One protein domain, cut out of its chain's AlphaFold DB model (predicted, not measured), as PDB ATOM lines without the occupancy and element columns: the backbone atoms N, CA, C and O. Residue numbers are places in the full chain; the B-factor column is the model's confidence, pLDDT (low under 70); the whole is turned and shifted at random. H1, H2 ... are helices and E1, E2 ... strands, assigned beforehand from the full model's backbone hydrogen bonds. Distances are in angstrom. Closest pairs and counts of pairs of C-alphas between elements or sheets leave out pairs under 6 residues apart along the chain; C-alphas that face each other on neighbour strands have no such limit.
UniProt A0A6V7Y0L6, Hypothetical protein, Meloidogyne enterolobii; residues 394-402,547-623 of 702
ATOM      1  N   GLU A 394     -29.449   5.689 -95.733       86.50
ATOM      2  CA  GLU A 394     -28.820   4.869 -94.682       86.50
ATOM      3  C   GLU A 394     -28.270   5.778 -93.572       86.50
ATOM      4  O   GLU A 394     -27.398   6.604 -93.846       86.50
ATOM      5  N   ILE A 395     -28.701   5.572 -92.325       87.12
ATOM      6  CA  ILE A 395     -28.134   6.241 -91.141       87.12
ATOM      7  C   ILE A 395     -26.784   5.594 -90.795       87.12
ATOM      8  O   ILE A 395     -26.684   4.364 -90.721       87.12
ATOM      9  N   LYS A 396     -25.730   6.397 -90.607       88.88
ATOM     10  CA  LYS A 396     -24.389   5.939 -90.198       88.88
ATOM     11  C   LYS A 396     -23.661   6.970 -89.348       88.88
ATOM     12  O   LYS A 396     -23.889   8.165 -89.480       88.88
ATOM     13  N   ASN A 397     -22.684   6.496 -88.580       89.81
ATOM     14  CA  ASN A 397     -21.703   7.372 -87.952       89.81
ATOM     15  C   ASN A 397     -20.726   7.916 -89.005       89.81
ATOM     16  O   ASN A 397     -20.191   7.161 -89.829       89.81
ATOM     17  N   VAL A 398     -20.445   9.211 -88.938       90.00
ATOM     18  CA  VAL A 398     -19.441   9.892 -89.758       90.00
ATOM     19  C   VAL A 398     -18.481  10.677 -88.871       90.00
ATOM     20  O   VAL A 398     -18.823  11.079 -87.764       90.00
ATOM     21  N   THR A 399     -17.264  10.892 -89.352       90.88
ATOM     22  CA  THR A 399     -16.307  11.834 -88.762       90.88
ATOM     23  C   THR A 399     -16.036  12.927 -89.783       90.88
ATOM     24  O   THR A 399     -15.602  12.623 -90.902       90.88
ATOM     25  N   LEU A 400     -16.308  14.167 -89.394       89.50
ATOM     26  CA  LEU A 400     -15.985  15.366 -90.155       89.50
ATOM     27  C   LEU A 400     -14.506  15.704 -89.960       89.50
ATOM     28  O   LEU A 400     -13.938  15.454 -88.900       89.50
ATOM     29  N   PHE A 401     -13.893  16.299 -90.970       88.31
ATOM     30  CA  PHE A 401     -12.559  16.869 -90.933       88.31
ATOM     31  C   PHE A 401     -12.681  18.295 -91.460       88.31
ATOM     32  O   PHE A 401     -13.006  18.506 -92.629       88.31
ATOM     33  N   LEU A 402     -12.475  19.261 -90.571       86.50
ATOM     34  CA  LEU A 402     -12.684  20.684 -90.833       86.50
ATOM     35  C   LEU A 402     -11.328  21.386 -90.995       86.50
ATOM     36  O   LEU A 402     -10.402  21.061 -90.242       86.50
ATOM     37  N   PRO A 547     -10.247  16.536 -86.805       87.06
ATOM     38  CA  PRO A 547     -11.398  15.647 -86.760       87.06
ATOM     39  C   PRO A 547     -12.467  16.177 -85.796       87.06
ATOM     40  O   PRO A 547     -12.157  16.669 -84.711       87.06
ATOM     41  N   PHE A 548     -13.730  16.010 -86.172       86.00
ATOM     42  CA  PHE A 548     -14.913  16.287 -85.365       86.00
ATOM     43  C   PHE A 548     -15.891  15.106 -85.479       86.00
ATOM     44  O   PHE A 548     -16.154  14.602 -86.576       86.00
ATOM     45  N   GLY A 549     -16.410  14.634 -84.344       77.38
ATOM     46  CA  GLY A 549     -17.218  13.413 -84.248       77.38
ATOM     47  C   GLY A 549     -16.449  12.192 -83.709       77.38
ATOM     48  O   GLY A 549     -15.307  12.323 -83.264       77.38
ATOM     49  N   PRO A 550     -17.048  10.987 -83.734       83.25
ATOM     50  CA  PRO A 550     -18.161  10.595 -84.600       83.25
ATOM     51  C   PRO A 550     -19.517  11.204 -84.233       83.25
ATOM     52  O   PRO A 550     -19.887  11.218 -83.064       83.25
ATOM     53  N   THR A 551     -20.262  11.622 -85.254       87.56
ATOM     54  CA  THR A 551     -21.653  12.102 -85.177       87.56
ATOM     55  C   THR A 551     -22.556  11.237 -86.061       87.56
ATOM     56  O   THR A 551     -22.061  10.534 -86.955       87.56
ATOM     57  N   GLN A 552     -23.870  11.231 -85.824       88.56
ATOM     58  CA  GLN A 552     -24.808  10.488 -86.679       88.56
ATOM     59  C   GLN A 552     -25.220  11.298 -87.914       88.56
ATOM     60  O   GLN A 552     -25.517  12.487 -87.833       88.56
ATOM     61  N   ALA A 553     -25.259  10.633 -89.072       89.31
ATOM     62  CA  ALA A 553     -25.629  11.236 -90.345       89.31
ATOM     63  C   ALA A 553     -26.571  10.349 -91.168       89.31
ATOM     64  O   ALA A 553     -26.376   9.135 -91.286       89.31
ATOM     65  N   GLU A 554     -27.543  10.982 -91.818       89.44
ATOM     66  CA  GLU A 554     -28.393  10.377 -92.838       89.44
ATOM     67  C   GLU A 554     -27.721  10.517 -94.206       89.44
ATOM     68  O   GLU A 554     -27.486  11.625 -94.699       89.44
ATOM     69  N   ILE A 555     -27.396   9.388 -94.837       87.56
ATOM     70  CA  ILE A 555     -26.714   9.367 -96.134       87.56
ATOM     71  C   ILE A 555     -27.715   8.996 -97.222       87.56
ATOM     72  O   ILE A 555     -28.182   7.854 -97.284       87.56
ATOM     73  N   PHE A 556     -27.995   9.947 -98.107       86.62
ATOM     74  CA  PHE A 556     -28.823   9.774 -99.295       86.62
ATOM     75  C   PHE A 556     -27.939   9.396-100.481       86.62
ATOM     76  O   PHE A 556     -26.932  10.052-100.761       86.62
ATOM     77  N   TYR A 557     -28.312   8.342-101.202       82.81
ATOM     78  CA  TYR A 557     -27.549   7.838-102.343       82.81
ATOM     79  C   TYR A 557     -28.169   8.283-103.676       82.81
ATOM     80  O   TYR A 557     -29.351   8.042-103.921       82.81
ATOM     81  N   LYS A 558     -27.361   8.891-104.559       76.75
ATOM     82  CA  LYS A 558     -27.758   9.280-105.932       76.75
ATOM     83  C   LYS A 558     -27.942   8.040-106.817       76.75
ATOM     84  O   LYS A 558     -28.871   7.987-107.607       76.75
ATOM     85  N   ASN A 559     -27.080   7.035-106.629       71.75
ATOM     86  CA  ASN A 559     -27.111   5.701-107.248       71.75
ATOM     87  C   ASN A 559     -26.629   4.652-106.224       71.75
ATOM     88  O   ASN A 559     -26.021   5.021-105.224       71.75
ATOM     89  N   ASN A 560     -26.779   3.347-106.508       64.44
ATOM     90  CA  ASN A 560     -26.397   2.218-105.625       64.44
ATOM     91  C   ASN A 560     -24.984   2.264-104.987       64.44
ATOM     92  O   ASN A 560     -24.737   1.543-104.019       64.44
ATOM     93  N   SER A 561     -24.054   3.060-105.523       63.44
ATOM     94  CA  SER A 561     -22.690   3.254-105.007       63.44
ATOM     95  C   SER A 561     -22.316   4.706-104.695       63.44
ATOM     96  O   SER A 561     -21.290   4.928-104.053       63.44
ATOM     97  N   ASN A 562     -23.094   5.688-105.158       74.94
ATOM     98  CA  ASN A 562     -22.676   7.090-105.175       74.94
ATOM     99  C   ASN A 562     -23.447   7.869-104.113       74.94
ATOM    100  O   ASN A 562     -24.677   7.942-104.166       74.94
ATOM    101  N   ILE A 563     -22.714   8.447-103.165       77.62
ATOM    102  CA  ILE A 563     -23.252   9.385-102.175       77.62
ATOM    103  C   ILE A 563     -23.829  10.587-102.937       77.62
ATOM    104  O   ILE A 563     -23.228  11.045-103.907       77.62
ATOM    105  N   GLY A 564     -25.023  11.025-102.548       79.44
ATOM    106  CA  GLY A 564     -25.716  12.177-103.122       79.44
ATOM    107  C   GLY A 564     -25.773  13.346-102.147       79.44
ATOM    108  O   GLY A 564     -25.344  14.434-102.497       79.44
ATOM    109  N   LEU A 565     -26.264  13.109-100.927       85.81
ATOM    110  CA  LEU A 565     -26.308  14.097 -99.845       85.81
ATOM    111  C   LEU A 565     -25.987  13.420 -98.506       85.81
ATOM    112  O   LEU A 565     -26.322  12.249 -98.304       85.81
ATOM    113  N   VAL A 566     -25.374  14.159 -97.584       87.88
ATOM    114  CA  VAL A 566     -25.136  13.741 -96.196       87.88
ATOM    115  C   VAL A 566     -25.741  14.794 -95.271       87.88
ATOM    116  O   VAL A 566     -25.217  15.899 -95.177       87.88
ATOM    117  N   LYS A 567     -26.843  14.464 -94.594       89.69
ATOM    118  CA  LYS A 567     -27.479  15.317 -93.577       89.69
ATOM    119  C   LYS A 567     -26.964  14.925 -92.198       89.69
ATOM    120  O   LYS A 567     -26.961  13.742 -91.868       89.69
ATOM    121  N   ILE A 568     -26.549  15.899 -91.393       89.25
ATOM    122  CA  ILE A 568     -26.099  15.691 -90.011       89.25
ATOM    123  C   ILE A 568     -27.007  16.510 -89.102       89.25
ATOM    124  O   ILE A 568     -26.953  17.739 -89.107       89.25
ATOM    125  N   GLU A 569     -27.863  15.824 -88.346       82.69
ATOM    126  CA  GLU A 569     -28.914  16.481 -87.556       82.69
ATOM    127  C   GLU A 569     -28.341  17.313 -86.406       82.69
ATOM    128  O   GLU A 569     -28.811  18.419 -86.163       82.69
ATOM    129  N   GLU A 570     -27.267  16.832 -85.769       82.44
ATOM    130  CA  GLU A 570     -26.587  17.500 -84.646       82.44
ATOM    131  C   GLU A 570     -26.078  18.918 -84.968       82.44
ATOM    132  O   GLU A 570     -25.862  19.711 -84.055       82.44
ATOM    133  N   ILE A 571     -25.878  19.240 -86.252       83.88
ATOM    134  CA  ILE A 571     -25.405  20.552 -86.727       83.88
ATOM    135  C   ILE A 571     -26.387  21.232 -87.697       83.88
ATOM    136  O   ILE A 571     -26.007  22.194 -88.355       83.88
ATOM    137  N   GLU A 572     -27.623  20.725 -87.807       85.69
ATOM    138  CA  GLU A 572     -28.687  21.235 -88.697       85.69
ATOM    139  C   GLU A 572     -28.220  21.453 -90.171       85.69
ATOM    140  O   GLU A 572     -28.742  22.317 -90.871       85.69
ATOM    141  N   TYR A 573     -27.243  20.673 -90.676       86.75
ATOM    142  CA  TYR A 573     -26.575  20.928 -91.971       86.75
ATOM    143  C   TYR A 573     -26.617  19.746 -92.954       86.75
ATOM    144  O   TYR A 573     -26.633  18.573 -92.562       86.75
ATOM    145  N   VAL A 574     -26.594  20.057 -94.256       88.81
ATOM    146  CA  VAL A 574     -26.586  19.086 -95.362       88.81
ATOM    147  C   VAL A 574     -25.401  19.353 -96.286       88.81
ATOM    148  O   VAL A 574     -25.234  20.458 -96.791       88.81
ATOM    149  N   PHE A 575     -24.603  18.318 -96.535       88.56
ATOM    150  CA  PHE A 575     -23.431  18.359 -97.405       88.56
ATOM    151  C   PHE A 575     -23.700  17.650 -98.734       88.56
ATOM    152  O   PHE A 575     -24.150  16.497 -98.741       88.56
ATOM    153  N   SER A 576     -23.351  18.296 -99.846       86.31
ATOM    154  CA  SER A 576     -23.213  17.664-101.162       86.31
ATOM    155  C   SER A 576     -21.737  17.333-101.447       86.31
ATOM    156  O   SER A 576     -20.852  18.091-101.049       86.31
ATOM    157  N   PRO A 577     -21.439  16.206-102.118       82.56
ATOM    158  CA  PRO A 577     -20.097  15.893-102.595       82.56
ATOM    159  C   PRO A 577     -19.783  16.677-103.875       82.56
ATOM    160  O   PRO A 577     -20.625  16.746-104.774       82.56
ATOM    161  N   LEU A 578     -18.551  17.183-104.007       77.12
ATOM    162  CA  LEU A 578     -18.113  17.836-105.245       77.12
ATOM    163  C   LEU A 578     -18.154  16.846-106.423       77.12
ATOM    164  O   LEU A 578     -17.477  15.810-106.410       77.12
ATOM    165  N   GLU A 579     -18.910  17.173-107.474       61.94
ATOM    166  CA  GLU A 579     -18.946  16.341-108.678       61.94
ATOM    167  C   GLU A 579     -17.554  16.284-109.345       61.94
ATOM    168  O   GLU A 579     -16.855  17.287-109.478       61.94
ATOM    169  N   ASN A 580     -17.165  15.080-109.785       57.97
ATOM    170  CA  ASN A 580     -15.882  14.718-110.419       57.97
ATOM    171  C   ASN A 580     -14.629  14.569-109.532       57.97
ATOM    172  O   ASN A 580     -13.565  14.280-110.085       57.97
ATOM    173  N   GLN A 581     -14.698  14.662-108.199       55.50
ATOM    174  CA  GLN A 581     -13.503  14.390-107.387       55.50
ATOM    175  C   GLN A 581     -13.203  12.895-107.189       55.50
ATOM    176  O   GLN A 581     -14.020  12.102-106.716       55.50
ATOM    177  N   THR A 582     -11.969  12.514-107.526       52.03
ATOM    178  CA  THR A 582     -11.335  11.279-107.058       52.03
ATOM    179  C   THR A 582     -10.919  11.437-105.592       52.03
ATOM    180  O   THR A 582     -10.721  12.548-105.116       52.03
ATOM    181  N   ARG A 583     -10.805  10.325-104.850       54.88
ATOM    182  CA  ARG A 583     -10.490  10.345-103.405       54.88
ATOM    183  C   ARG A 583      -9.269  11.214-103.089       54.88
ATOM    184  O   ARG A 583      -8.217  11.014-103.699       54.88
ATOM    185  N   ASN A 584      -9.392  12.072-102.074       55.28
ATOM    186  CA  ASN A 584      -8.332  12.973-101.621       55.28
ATOM    187  C   ASN A 584      -7.141  12.186-101.060       55.28
ATOM    188  O   ASN A 584      -7.092  11.836 -99.885       55.28
ATOM    189  N   SER A 585      -6.165  11.905-101.918       53.53
ATOM    190  CA  SER A 585      -5.017  11.046-101.617       53.53
ATOM    191  C   SER A 585      -3.843  11.761-100.939       53.53
ATOM    192  O   SER A 585      -2.860  11.099-100.611       53.53
ATOM    193  N   TYR A 586      -3.925  13.083-100.720       60.53
ATOM    194  CA  TYR A 586      -2.782  13.908-100.297       60.53
ATOM    195  C   TYR A 586      -3.104  15.034 -99.290       60.53
ATOM    196  O   TYR A 586      -2.396  16.037 -99.262       60.53
ATOM    197  N   ILE A 587      -4.136  14.909 -98.445       70.44
ATOM    198  CA  ILE A 587      -4.400  15.902 -97.381       70.44
ATOM    199  C   ILE A 587      -3.830  15.410 -96.045       70.44
ATOM    200  O   ILE A 587      -4.219  14.364 -95.529       70.44
ATOM    201  N   LEU A 588      -2.895  16.174 -95.477       69.00
ATOM    202  CA  LEU A 588      -2.217  15.823 -94.228       69.00
ATOM    203  C   LEU A 588      -3.177  15.846 -93.029       69.00
ATOM    204  O   LEU A 588      -3.827  16.852 -92.751       69.00
ATOM    205  N   GLY A 589      -3.235  14.724 -92.304       70.06
ATOM    206  CA  GLY A 589      -4.144  14.516 -91.171       70.06
ATOM    207  C   GLY A 589      -5.539  14.001 -91.541       70.06
ATOM    208  O   GLY A 589      -6.344  13.762 -90.643       70.06
ATOM    209  N   VAL A 590      -5.836  13.792 -92.831       78.75
ATOM    210  CA  VAL A 590      -7.131  13.269 -93.292       78.75
ATOM    211  C   VAL A 590      -6.966  11.856 -93.874       78.75
ATOM    212  O   VAL A 590      -6.054  11.620 -94.666       78.75
ATOM    213  N   PRO A 591      -7.829  10.887 -93.517       79.06
ATOM    214  CA  PRO A 591      -7.793   9.547 -94.095       79.06
ATOM    215  C   PRO A 591      -8.102   9.516 -95.603       79.06
ATOM    216  O   PRO A 591      -9.058  10.135 -96.058       79.06
ATOM    217  N   ASN A 592      -7.380   8.677 -96.356       75.00
ATOM    218  CA  ASN A 592      -7.537   8.488 -97.814       75.00
ATOM    219  C   ASN A 592      -8.929   7.975 -98.268       75.00
ATOM    220  O   ASN A 592      -9.185   7.833 -99.466       75.00
ATOM    221  N   ASP A 593      -9.800   7.595 -97.330       77.88
ATOM    222  CA  ASP A 593     -11.187   7.166 -97.538       77.88
ATOM    223  C   ASP A 593     -12.231   8.237 -97.154       77.88
ATOM    224  O   ASP A 593     -13.431   7.961 -97.219       77.88
ATOM    225  N   ALA A 594     -11.794   9.449 -96.796       83.44
ATOM    226  CA  ALA A 594     -12.656  10.619 -96.666       83.44
ATOM    227  C   ALA A 594     -13.076  11.174 -98.042       83.44
ATOM    228  O   ALA A 594     -12.344  11.086 -99.032       83.44
ATOM    229  N   TRP A 595     -14.269  11.758 -98.084       82.75
ATOM    230  CA  TRP A 595     -14.884  12.368 -99.261       82.75
ATOM    231  C   TRP A 595     -14.890  13.884 -99.092       82.75
ATOM    232  O   TRP A 595     -15.315  14.352 -98.035       82.75
ATOM    233  N   LEU A 596     -14.442  14.639-100.100       83.25
ATOM    234  CA  LEU A 596     -14.605  16.093-100.084       83.25
ATOM    235  C   LEU A 596     -16.064  16.443-100.376       83.25
ATOM    236  O   LEU A 596     -16.649  15.964-101.352       83.25
ATOM    237  N   MET A 597     -16.619  17.287 -99.522       84.81
ATOM    238  CA  MET A 597     -17.912  17.925 -99.695       84.81
ATOM    239  C   MET A 597     -17.724  19.405-100.026       84.81
ATOM    240  O   MET A 597     -16.611  19.934 -99.967       84.81
ATOM    241  N   ASP A 598     -18.823  20.082-100.336       77.56
ATOM    242  CA  ASP A 598     -18.853  21.539-100.426       77.56
ATOM    243  C   ASP A 598     -18.281  22.204 -99.153       77.56
ATOM    244  O   ASP A 598     -18.351  21.657 -98.048       77.56
ATOM    245  N   ASN A 599     -17.731  23.412 -99.317       74.94
ATOM    246  CA  ASN A 599     -17.088  24.213 -98.260       74.94
ATOM    247  C   ASN A 599     -15.837  23.569 -97.620       74.94
ATOM    248  O   ASN A 599     -15.580  23.760 -96.432       74.94
ATOM    249  N   ASP A 600     -15.063  22.809 -98.403       75.94
ATOM    250  CA  ASP A 600     -13.814  22.139 -97.995       75.94
ATOM    251  C   ASP A 600     -13.949  21.179 -96.792       75.94
ATOM    252  O   ASP A 600     -12.969  20.824 -96.133       75.94
ATOM    253  N   VAL A 601     -15.168  20.704 -96.507       84.69
ATOM    254  CA  VAL A 601     -15.423  19.754 -95.416       84.69
ATOM    255  C   VAL A 601     -15.171  18.327 -95.891       84.69
ATOM    256  O   VAL A 601     -15.736  17.863 -96.879       84.69
ATOM    257  N   LEU A 602     -14.346  17.589 -95.152       86.81
ATOM    258  CA  LEU A 602     -13.987  16.209 -95.474       86.81
ATOM    259  C   LEU A 602     -14.755  15.230 -94.590       86.81
ATOM    260  O   LEU A 602     -14.632  15.256 -93.372       86.81
ATOM    261  N   ILE A 603     -15.544  14.337 -95.187       87.62
ATOM    262  CA  ILE A 603     -16.391  13.395 -94.440       87.62
ATOM    263  C   ILE A 603     -15.900  11.968 -94.642       87.62
ATOM    264  O   ILE A 603     -15.922  11.424 -95.747       87.62
ATOM    265  N   LYS A 604     -15.510  11.318 -93.544       88.25
ATOM    266  CA  LYS A 604     -15.268   9.875 -93.511       88.25
ATOM    267  C   LYS A 604     -16.469   9.162 -92.912       88.25
ATOM    268  O   LYS A 604     -16.869   9.421 -91.781       88.25
ATOM    269  N   ILE A 605     -17.007   8.212 -93.665       86.12
ATOM    270  CA  ILE A 605     -18.105   7.350 -93.230       86.12
ATOM    271  C   ILE A 605     -17.518   6.149 -92.486       86.12
ATOM    272  O   ILE A 605     -16.686   5.429 -93.039       86.12
ATOM    273  N   GLN A 606     -17.962   5.894 -91.256       81.69
ATOM    274  CA  GLN A 606     -17.549   4.697 -90.528       81.69
ATOM    275  C   GLN A 606     -18.265   3.465 -91.106       81.69
ATOM    276  O   GLN A 606     -19.495   3.404 -91.170       81.69
ATOM    277  N   GLU A 607     -17.503   2.462 -91.549       73.94
ATOM    278  CA  GLU A 607     -18.087   1.191 -91.987       73.94
ATOM    279  C   GLU A 607     -18.471   0.339 -90.776       73.94
ATOM    280  O   GLU A 607     -17.640   0.061 -89.912       73.94
ATOM    281  N   THR A 608     -19.720  -0.132 -90.734       62.94
ATOM    282  CA  THR A 608     -20.156  -1.077 -89.702       62.94
ATOM    283  C   THR A 608     -19.339  -2.378 -89.779       62.94
ATOM    284  O   THR A 608     -19.017  -2.844 -90.884       62.94
ATOM    285  N   PRO A 609     -19.006  -3.010 -88.635       53.31
ATOM    286  CA  PRO A 609     -18.076  -4.146 -88.589       53.31
ATOM    287  C   PRO A 609     -18.504  -5.327 -89.476       53.31
ATOM    288  O   PRO A 609     -17.662  -6.007 -90.065       53.31
ATOM    289  N   GLU A 610     -19.807  -5.528 -89.673       53.19
ATOM    290  CA  GLU A 610     -20.359  -6.557 -90.562       53.19
ATOM    291  C   GLU A 610     -19.994  -6.355 -92.045       53.19
ATOM    292  O   GLU A 610     -19.674  -7.323 -92.749       53.19
ATOM    293  N   LYS A 611     -19.980  -5.104 -92.538       56.16
ATOM    294  CA  LYS A 611     -19.565  -4.785 -93.917       56.16
ATOM    295  C   LYS A 611     -18.059  -5.035 -94.103       56.16
ATOM    296  O   LYS A 611     -17.663  -5.564 -95.144       56.16
ATOM    297  N   ILE A 612     -17.239  -4.779 -93.077       54.88
ATOM    298  CA  ILE A 612     -15.796  -5.093 -93.072       54.88
ATOM    299  C   ILE A 612     -15.564  -6.614 -93.135       54.88
ATOM    300  O   ILE A 612     -14.739  -7.082 -93.927       54.88
ATOM    301  N   ILE A 613     -16.323  -7.405 -92.366       54.03
ATOM    302  CA  ILE A 613     -16.254  -8.877 -92.394       54.03
ATOM    303  C   ILE A 613     -16.635  -9.412 -93.784       54.03
ATOM    304  O   ILE A 613     -15.877 -10.203 -94.355       54.03
ATOM    305  N   ARG A 614     -17.736  -8.933 -94.388       54.62
ATOM    306  CA  ARG A 614     -18.124  -9.318 -95.761       54.62
ATOM    307  C   ARG A 614     -17.064  -8.940 -96.800       54.62
ATOM    308  O   ARG A 614     -16.720  -9.783 -97.625       54.62
ATOM    309  N   LYS A 615     -16.488  -7.731 -96.755       57.69
ATOM    310  CA  LYS A 615     -15.400  -7.333 -97.674       57.69
ATOM    311  C   LYS A 615     -14.171  -8.235 -97.545       57.69
ATOM    312  O   LYS A 615     -13.661  -8.707 -98.561       57.69
ATOM    313  N   ARG A 616     -13.738  -8.552 -96.317       57.12
ATOM    314  CA  ARG A 616     -12.627  -9.489 -96.062       57.12
ATOM    315  C   ARG A 616     -12.933 -10.905 -96.572       57.12
ATOM    316  O   ARG A 616     -12.046 -11.554 -97.123       57.12
ATOM    317  N   GLN A 617     -14.174 -11.380 -96.452       56.56
ATOM    318  CA  GLN A 617     -14.605 -12.666 -97.021       56.56
ATOM    319  C   GLN A 617     -14.628 -12.659 -98.560       56.56
ATOM    320  O   GLN A 617     -14.219 -13.642 -99.180       56.56
ATOM    321  N   ILE A 618     -15.050 -11.557 -99.190       64.75
ATOM    322  CA  ILE A 618     -15.060 -11.402-100.655       64.75
ATOM    323  C   ILE A 618     -13.631 -11.343-101.211       64.75
ATOM    324  O   ILE A 618     -13.331 -12.075-102.152       64.75
ATOM    325  N   GLN A 619     -12.722 -10.574-100.599       61.44
ATOM    326  CA  GLN A 619     -11.301 -10.568-100.982       61.44
ATOM    327  C   GLN A 619     -10.657 -11.951-100.820       61.44
ATOM    328  O   GLN A 619      -9.967 -12.407-101.730       61.44
ATOM    329  N   LYS A 620     -10.939 -12.677 -99.724       61.94
ATOM    330  CA  LYS A 620     -10.481 -14.070 -99.571       61.94
ATOM    331  C   LYS A 620     -11.003 -14.975-100.697       61.94
ATOM    332  O   LYS A 620     -10.213 -15.723-101.265       61.94
ATOM    333  N   LYS A 621     -12.282 -14.871-101.086       57.78
ATOM    334  CA  LYS A 621     -12.849 -15.625-102.227       57.78
ATOM    335  C   LYS A 621     -12.247 -15.231-103.583       57.78
ATOM    336  O   LYS A 621     -12.076 -16.100-104.433       57.78
ATOM    337  N   GLN A 622     -11.922 -13.957-103.803       56.28
ATOM    338  CA  GLN A 622     -11.290 -13.495-105.046       56.28
ATOM    339  C   GLN A 622      -9.832 -13.955-105.158       56.28
ATOM    340  O   GLN A 622      -9.429 -14.420-106.222       56.28
ATOM    341  N   ASN A 623      -9.074 -13.927-104.060       53.28
ATOM    342  CA  ASN A 623      -7.710 -14.458-104.030       53.28
ATOM    343  C   ASN A 623      -7.691 -15.979-104.254       53.28
ATOM    344  O   ASN A 623      -6.849 -16.466-104.999       53.28
TER     345      ASN A 623
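Overview. This is residues 394 to 402 and 547 to 623 of the 702 residues of the protein "Hypothetical protein" of Meloidogyne enterolobii (UniProt A0A6V7Y0L6). A strongly twisted, curled sheet of five strands makes the body, with a long unnamed loop, residues 576 to 601, joining its two edges, and a lone helix, H1, sticks out from it as an arm. The printed part has 86 residues, in the order E1, E2, E3, E4, E5, H1; the class is mixed, helices and strands. The sheet runs E4, E3, E2, E1, E5, all antiparallel. The whole is compact, with a radius of gyration of the C-alphas of 13.8 A and spans of 41 by 28 by 25 A.

Along the chain. E2, residues 547 to 559, measures 27.7 A and bends by 86 degrees at residue 550. E1, residues 394 to 402, begins at C-alpha 394 (-28.820, 4.869, -94.682), measures 22.9 A and bends by 60 degrees at residue 397. E3 is residues 562 to 568, 17.8 A; E4 is 573 to 575, 6.8 A; E5 is 602 to 605, 10.0 A. H1, residues 609 to 623, measures 21.3 A and ends at C-alpha 623 (-7.710, -14.458, -104.030).

Arrangement. E2, E3 and E4 form a meander, each strand the antiparallel neighbour of the one before, with hairpins E2 and E3, E3 and E4. N 556 and O 565 are 2.9 A apart, N 575 and O 566 2.8 A, both within hydrogen-bond range. Between E2 and E1, N 553 and O 396 are 2.9 A apart; between E1 and edge strand E5, N 401 and O 602, 2.7 A. Residues 595 to 596 pair antiparallel with residues 602 to 603 of E5. H1 is not on the sheet and stands free; every O i to N i+4 pair in it is within hydrogen-bond range.

Size, cuts and confidence. The C-alphas of Glu 572 and Asn 623, the two farthest apart, are 44.1 A apart. Residues 403 to 546 are not printed; C-alphas 402 and 547 are 6.6 A apart across the cut. The link E4 to E5 is long. Mean pLDDT of the printed part is 75.4; residues 560 to 561, 579 to 586, 588 and 608 to 623 are under 70.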